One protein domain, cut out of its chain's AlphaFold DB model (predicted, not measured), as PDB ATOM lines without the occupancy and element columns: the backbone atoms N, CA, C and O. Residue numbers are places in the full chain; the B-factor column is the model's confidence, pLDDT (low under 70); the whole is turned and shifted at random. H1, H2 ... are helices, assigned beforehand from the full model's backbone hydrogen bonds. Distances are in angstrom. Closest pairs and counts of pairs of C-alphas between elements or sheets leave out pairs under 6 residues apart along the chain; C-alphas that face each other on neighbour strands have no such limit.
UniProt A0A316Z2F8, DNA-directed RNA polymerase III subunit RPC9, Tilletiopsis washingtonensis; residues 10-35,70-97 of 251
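This is residues 10 to 35 and 70 to 97 of the 251 residues of the protein "DNA-directed RNA polymerase III subunit RPC9" of Tilletiopsis washingtonensis (UniProt A0A316Z2F8). One long helix, H1, makes the length of the model, and two shorter helices, H2 and H3, pack on one side of it. H3 crosses the first part of H1 steeply, and H2 crosses its later part nearly at a right angle. The printed part has 54 residues with three named helices, in the order H1, H2, H3, and no named strand, and its class is all helix. It is only just compact, close to loose, with a radius of gyration of the C-alphas of 11.7 A, and elongated, with spans of 36 by 19 by 17 A.

H1, residues 13 to 32, touches H2, residues 70 to 78, with its residues 24 to 32 alone. Their closest C-alphas, those of Arg 28 and Gly 76, are 4.7 A apart, and their lines are about perpendicular, at 81 degrees. H1 touches H3, residues 82 to 95, with its residues 13 to 21 alone. Here the closest C-alphas, those of Leu 17 and Leu 95, are 6.2 A apart, and the helices run opposite ways at a steep tilt of 47 degrees. H2 and H3 are close but not clearly touching, with the closest C-alphas, those of Met 77 and Arg 85, 6.7 A apart. They run opposite ways at a steep tilt of 55 degrees. In H1, H2 and H3 every O i to N i+4 pair is within hydrogen-bond range.

H1 runs 28.8 A from C-alpha 13 at (43.533, 36.193, -13.901) to C-alpha 32 at (36.732, 47.137, -39.676). H2 measures 12.4 A. H3 measures 19.9 A and ends with C-alpha 95 at (36.954, 37.546, -15.192).

The two C-alphas farthest apart, those of Leu 10 and Pro 34, are 36.9 A apart. Residues 36 to 69 are not printed, and C-alphas 35 and 70 stand 20.5 A apart across this cut, which lies in the link from H1 to H2. The link from H2 to H3 is tight, with 3 residues. The mean pLDDT of the printed part is 85.1, and residues 33 to 35 and 70 to 76 are under 70.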
ATOM      1  N   LEU A  10      52.699  30.292 -15.953       93.62
ATOM      2  CA  LEU A  10      51.568  30.563 -15.073       93.62
ATOM      3  C   LEU A  10      51.141  31.996 -15.361       93.62
ATOM      4  O   LEU A  10      52.010  32.870 -15.345       93.62
ATOM      5  N   LEU A  11      49.858  32.185 -15.644       95.75
ATOM      6  CA  LEU A  11      49.258  33.480 -15.937       95.75
ATOM      7  C   LEU A  11      48.300  33.838 -14.806       95.75
ATOM      8  O   LEU A  11      47.596  32.952 -14.314       95.75
ATOM      9  N   SER A  12      48.295  35.099 -14.387       96.12
ATOM     10  CA  SER A  12      47.278  35.597 -13.459       96.12
ATOM     11  C   SER A  12      45.953  35.846 -14.172       96.12
ATOM     12  O   SER A  12      45.903  36.026 -15.392       96.12
ATOM     13  N   ASP A  13      44.877  35.907 -13.397       96.44
ATOM     14  CA  ASP A  13      43.533  36.193 -13.901       96.44
ATOM     15  C   ASP A  13      43.497  37.548 -14.628       96.44
ATOM     16  O   ASP A  13      42.890  37.672 -15.691       96.44
ATOM     17  N   TYR A  14      44.235  38.538 -14.111       95.88
ATOM     18  CA  TYR A  14      44.431  39.831 -14.766       95.88
ATOM     19  C   TYR A  14      45.135  39.707 -16.126       95.88
ATOM     20  O   TYR A  14      44.688  40.311 -17.096       95.88
ATOM     21  N   GLU A  15      46.220  38.932 -16.227       96.19
ATOM     22  CA  GLU A  15      46.952  38.762 -17.494       96.19
ATOM     23  C   GLU A  15      46.073  38.100 -18.558       96.19
ATOM     24  O   GLU A  15      46.094  38.506 -19.722       96.19
ATOM     25  N   VAL A  16      45.263  37.115 -18.157       96.81
ATOM     26  CA  VAL A  16      44.291  36.477 -19.049       96.81
ATOM     27  C   VAL A  16      43.213  37.477 -19.468       96.81
ATOM     28  O   VAL A  16      42.939  37.598 -20.660       96.81
ATOM     29  N   LEU A  17      42.639  38.238 -18.533       95.88
ATOM     30  CA  LEU A  17      41.625  39.251 -18.837       95.88
ATOM     31  C   LEU A  17      42.158  40.334 -19.787       95.88
ATOM     32  O   LEU A  17      41.494  40.682 -20.763       95.88
ATOM     33  N   ALA A  18      43.356  40.855 -19.521       95.81
ATOM     34  CA  ALA A  18      44.010  41.849 -20.366       95.81
ATOM     35  C   ALA A  18      44.245  41.302 -21.781       95.81
ATOM     36  O   ALA A  18      43.912  41.966 -22.761       95.81
ATOM     37  N   LEU A  19      44.726  40.058 -21.896       95.81
ATOM     38  CA  LEU A  19      44.915  39.402 -23.187       95.81
ATOM     39  C   LEU A  19      43.591  39.219 -23.942       95.81
ATOM     40  O   LEU A  19      43.542  39.458 -25.146       95.81
ATOM     41  N   LEU A  20      42.515  38.804 -23.267       94.50
ATOM     42  CA  LEU A  20      41.203  38.629 -23.899       94.50
ATOM     43  C   LEU A  20      40.640  39.958 -24.424       94.50
ATOM     44  O   LEU A  20      40.116  39.987 -25.539       94.50
ATOM     45  N   LYS A  21      40.812  41.058 -23.677       93.62
ATOM     46  CA  LYS A  21      40.445  42.416 -24.120       93.62
ATOM     47  C   LYS A  21      41.277  42.866 -25.331       93.62
ATOM     48  O   LYS A  21      40.738  43.408 -26.297       93.62
ATOM     49  N   ASP A  22      42.579  42.596 -25.337       93.94
ATOM     50  CA  ASP A  22      43.453  42.896 -26.480       93.94
ATOM     51  C   ASP A  22      43.082  42.079 -27.729       93.94
ATOM     52  O   ASP A  22      43.101  42.588 -28.856       93.94
ATOM     53  N   LEU A  23      42.696  40.814 -27.548       91.12
ATOM     54  CA  LEU A  23      42.204  39.971 -28.635       91.12
ATOM     55  C   LEU A  23      40.895  40.515 -29.212       91.12
ATOM     56  O   LEU A  23      40.793  40.643 -30.431       91.12
ATOM     57  N   GLU A  24      39.939  40.901 -28.368       89.25
ATOM     58  CA  GLU A  24      38.665  41.495 -28.793       89.25
ATOM     59  C   GLU A  24      38.876  42.799 -29.579       89.25
ATOM     60  O   GLU A  24      38.346  42.973 -30.680       89.25
ATOM     61  N   THR A  25      39.725  43.702 -29.082       88.94
ATOM     62  CA  THR A  25      40.033  44.958 -29.790       88.94
ATOM     63  C   THR A  25      40.726  44.714 -31.132       88.94
ATOM     64  O   THR A  25      40.457  45.417 -32.113       88.94
ATOM     65  N   THR A  26      41.589  43.697 -31.213       88.38
ATOM     66  CA  THR A  26      42.252  43.293 -32.457       88.38
ATOM     67  C   THR A  26      41.253  42.708 -33.454       88.38
ATOM     68  O   THR A  26      41.267  43.095 -34.623       88.38
ATOM     69  N   GLN A  27      40.355  41.830 -33.005       86.25
ATOM     70  CA  GLN A  27      39.299  41.228 -33.826       86.25
ATOM     71  C   GLN A  27      38.356  42.301 -34.378       86.25
ATOM     72  O   GLN A  27      38.079  42.339 -35.576       86.25
ATOM     73  N   ARG A  28      37.951  43.255 -33.535       82.88
ATOM     74  CA  ARG A  28      37.130  44.399 -33.942       82.88
ATOM     75  C   ARG A  28      37.836  45.282 -34.971       82.88
ATOM     76  O   ARG A  28      37.225  45.739 -35.935       82.88
ATOM     77  N   ARG A  29      39.146  45.494 -34.814       83.69
ATOM     78  CA  ARG A  29      39.959  46.215 -35.806       83.69
ATOM     79  C   ARG A  29      40.039  45.462 -37.133       83.69
ATOM     80  O   ARG A  29      40.000  46.104 -38.176       83.69
ATOM     81  N   GLN A  30      40.147  44.135 -37.102       80.75
ATOM     82  CA  GLN A  30      40.168  43.300 -38.306       80.75
ATOM     83  C   GLN A  30      38.820  43.304 -39.028       80.75
ATOM     84  O   GLN A  30      38.808  43.432 -40.245       80.75
ATOM     85  N   ALA A  31      37.697  43.259 -38.306       76.94
ATOM     86  CA  ALA A  31      36.367  43.373 -38.906       76.94
ATOM     87  C   ALA A  31      36.137  44.731 -39.590       76.94
ATOM     88  O   ALA A  31      35.475  44.804 -40.621       76.94
ATOM     89  N   ARG A  32      36.737  45.804 -39.054       73.56
ATOM     90  CA  ARG A  32      36.732  47.137 -39.676       73.56
ATOM     91  C   ARG A  32      37.647  47.253 -40.896       73.56
ATOM     92  O   ARG A  32      37.495  48.199 -41.668       73.56
ATOM     93  N   GLN A  33      38.618  46.354 -41.069       67.06
ATOM     94  CA  GLN A  33      39.467  46.376 -42.254       67.06
ATOM     95  C   GLN A  33      38.709  45.758 -43.435       67.06
ATOM     96  O   GLN A  33      38.306  44.596 -43.357       67.06
ATOM     97  N   PRO A  34      38.536  46.486 -44.553       57.28
ATOM     98  CA  PRO A  34      38.054  45.863 -45.774       57.28
ATOM     99  C   PRO A  34      39.055  44.777 -46.181       57.28
ATOM    100  O   PRO A  34      40.268  44.975 -46.062       57.28
ATOM    101  N   ALA A  35      38.544  43.628 -46.632       56.28
ATOM    102  CA  ALA A  35      39.368  42.492 -47.030       56.28
ATOM    103  C   ALA A  35      40.539  42.956 -47.921       56.28
ATOM    104  O   ALA A  35      40.316  43.757 -48.839       56.28
ATOM    105  N   ASP A  70      27.693  48.321 -31.359       56.38
ATOM    106  CA  ASP A  70      27.088  46.989 -31.227       56.38
ATOM    107  C   ASP A  70      27.206  46.155 -32.517       56.38
ATOM    108  O   ASP A  70      27.603  44.989 -32.479       56.38
ATOM    109  N   ALA A  71      26.941  46.763 -33.680       57.41
ATOM    110  CA  ALA A  71      27.038  46.082 -34.976       57.41
ATOM    111  C   ALA A  71      28.483  45.661 -35.314       57.41
ATOM    112  O   ALA A  71      28.724  44.591 -35.879       57.41
ATOM    113  N   ASP A  72      29.465  46.483 -34.933       58.00
ATOM    114  CA  ASP A  72      30.888  46.186 -35.116       58.00
ATOM    115  C   ASP A  72      31.371  45.044 -34.207       58.00
ATOM    116  O   ASP A  72      32.251  44.267 -34.597       58.00
ATOM    117  N   ALA A  73      30.831  44.955 -32.985       62.41
ATOM    118  CA  ALA A  73      31.141  43.876 -32.051       62.41
ATOM    119  C   ALA A  73      30.619  42.533 -32.580       62.41
ATOM    120  O   ALA A  73      31.352  41.540 -32.600       62.41
ATOM    121  N   GLU A  74      29.395  42.519 -33.111       66.00
ATOM    122  CA  GLU A  74      28.794  41.337 -33.730       66.00
ATOM    123  C   GLU A  74      29.585  40.868 -34.965       66.00
ATOM    124  O   GLU A  74      29.874  39.675 -35.107       66.00
ATOM    125  N   ALA A  75      30.032  41.798 -35.817       67.31
ATOM    126  CA  ALA A  75      30.833  41.492 -37.003       67.31
ATOM    127  C   ALA A  75      32.226  40.919 -36.667       67.31
ATOM    128  O   ALA A  75      32.677  39.966 -37.308       67.31
ATOM    129  N   GLY A  76      32.901  41.456 -35.643       69.06
ATOM    130  CA  GLY A  76      34.166  40.909 -35.137       69.06
ATOM    131  C   GLY A  76      34.004  39.508 -34.558       69.06
ATOM    132  O   GLY A  76      34.815  38.619 -34.833       69.06
ATOM    133  N   MET A  77      32.910  39.283 -33.830       71.69
ATOM    134  CA  MET A  77      32.633  37.992 -33.218       71.69
ATOM    135  C   MET A  77      32.230  36.922 -34.242       71.69
ATOM    136  O   MET A  77      32.545  35.739 -34.062       71.69
ATOM    137  N   ALA A  78      31.569  37.322 -35.334       74.25
ATOM    138  CA  ALA A  78      31.118  36.439 -36.408       74.25
ATOM    139  C   ALA A  78      32.271  35.715 -37.127       74.25
ATOM    140  O   ALA A  78      32.089  34.582 -37.575       74.25
ATOM    141  N   LEU A  79      33.461  36.326 -37.183       78.12
ATOM    142  CA  LEU A  79      34.661  35.756 -37.810       78.12
ATOM    143  C   LEU A  79      35.306  34.626 -36.988       78.12
ATOM    144  O   LEU A  79      36.118  33.863 -37.515       78.12
ATOM    145  N   LEU A  80      34.963  34.504 -35.703       85.00
ATOM    146  CA  LEU A  80      35.530  33.494 -34.812       85.00
ATOM    147  C   LEU A  80      34.752  32.177 -34.896       85.00
ATOM    148  O   LEU A  80      33.518  32.197 -34.974       85.00
ATOM    149  N   PRO A  81      35.440  31.022 -34.792       90.81
ATOM    150  CA  PRO A  81      34.781  29.737 -34.612       90.81
ATOM    151  C   PRO A  81      33.818  29.770 -33.415       90.81
ATOM    152  O   PRO A  81      34.165  30.347 -32.380       90.81
ATOM    153  N   PRO A  82      32.647  29.113 -33.505       90.12
ATOM    154  CA  PRO A  82      31.601  29.210 -32.485       90.12
ATOM    155  C   PRO A  82      32.093  28.799 -31.091       90.12
ATOM    156  O   PRO A  82      31.854  29.512 -30.125       90.12
ATOM    157  N   ASN A  83      32.876  27.721 -30.989       94.31
ATOM    158  CA  ASN A  83      33.403  27.252 -29.702       94.31
ATOM    159  C   ASN A  83      34.374  28.259 -29.063       94.31
ATOM    160  O   ASN A  83      34.370  28.438 -27.850       94.31
ATOM    161  N   LEU A  84      35.209  28.919 -29.873       91.81
ATOM    162  CA  LEU A  84      36.145  29.928 -29.375       91.81
ATOM    163  C   LEU A  84      35.394  31.175 -28.905       91.81
ATOM    164  O   LEU A  84      35.740  31.738 -27.874       91.81
ATOM    165  N   ARG A  85      34.343  31.561 -29.636       90.06
ATOM    166  CA  ARG A  85      33.462  32.666 -29.261       90.06
ATOM    167  C   ARG A  85      32.815  32.433 -27.900       90.06
ATOM    168  O   ARG A  85      32.880  33.323 -27.062       90.06
ATOM    169  N   THR A  86      32.237  31.253 -27.681       93.38
ATOM    170  CA  THR A  86      31.611  30.897 -26.401       93.38
ATOM    171  C   THR A  86      32.613  30.977 -25.254       93.38
ATOM    172  O   THR A  86      32.371  31.698 -24.292       93.38
ATOM    173  N   VAL A  87      33.778  30.336 -25.392       94.94
ATOM    174  CA  VAL A  87      34.809  30.344 -24.341       94.94
ATOM    175  C   VAL A  87      35.328  31.758 -24.066       94.94
ATOM    176  O   VAL A  87      35.506  32.126 -22.910       94.94
ATOM    177  N   GLN A  88      35.561  32.565 -25.106       92.94
ATOM    178  CA  GLN A  88      36.008  33.949 -24.941       92.94
ATOM    179  C   GLN A  88      34.957  34.786 -24.203       92.94
ATOM    180  O   GLN A  88      35.317  35.512 -23.282       92.94
ATOM    181  N   TYR A  89      33.678  34.658 -24.570       91.94
ATOM    182  CA  TYR A  89      32.580  35.379 -23.928       91.94
ATOM    183  C   TYR A  89      32.413  34.985 -22.455       91.94
ATOM    184  O   TYR A  89      32.383  35.857 -21.590       91.94
ATOM    185  N   GLU A  90      32.370  33.685 -22.157       95.62
ATOM    186  CA  GLU A  90      32.219  33.175 -20.789       95.62
ATOM    187  C   GLU A  90      33.395  33.577 -19.896       95.62
ATOM    188  O   GLU A  90      33.188  34.045 -18.778       95.62
ATOM    189  N   LEU A  91      34.633  33.448 -20.389       95.69
ATOM    190  CA  LEU A  91      35.820  33.845 -19.630       95.69
ATOM    191  C   LEU A  91      35.880  35.352 -19.412       95.69
ATOM    192  O   LEU A  91      36.259  35.780 -18.324       95.69
ATOM    193  N   LEU A  92      35.520  36.150 -20.419       94.50
ATOM    194  CA  LEU A  92      35.490  37.598 -20.281       94.50
ATOM    195  C   LEU A  92      34.447  37.992 -19.237       94.50
ATOM    196  O   LEU A  92      34.816  38.665 -18.286       94.50
ATOM    197  N   ALA A  93      33.213  37.486 -19.337       94.25
ATOM    198  CA  ALA A  93      32.149  37.747 -18.368       94.25
ATOM    199  C   ALA A  93      32.529  37.312 -16.941       94.25
ATOM    200  O   ALA A  93      32.287  38.034 -15.974       94.25
ATOM    201  N   TYR A  94      33.164  36.146 -16.806       95.38
ATOM    202  CA  TYR A  94      33.623  35.621 -15.525       95.38
ATOM    203  C   TYR A  94      34.738  36.478 -14.914       95.38
ATOM    204  O   TYR A  94      34.635  36.864 -13.754       95.38
ATOM    205  N   LEU A  95      35.789  36.796 -15.677       95.00
ATOM    206  CA  LEU A  95      36.954  37.546 -15.192       95.00
ATOM    207  C   LEU A  95      36.689  39.050 -15.049       95.00
ATOM    208  O   LEU A  95      37.345  39.699 -14.236       95.00
ATOM    209  N   SER A  96      35.740  39.609 -15.806       93.19
ATOM    210  CA  SER A  96      35.321  41.011 -15.706       93.19
ATOM    211  C   SER A  96      34.252  41.256 -14.645       93.19
ATOM    212  O   SER A  96      33.797  42.390 -14.509       93.19
ATOM    213  N   ASN A  97      33.804  40.220 -13.929       92.88
ATOM    214  CA  ASN A  97      32.848  40.375 -12.840       92.88
ATOM    215  C   ASN A  97      33.429  41.316 -11.768       92.88
ATOM    216  O   ASN A  97      34.525  41.076 -11.265       92.88
TER     217      ASN A  97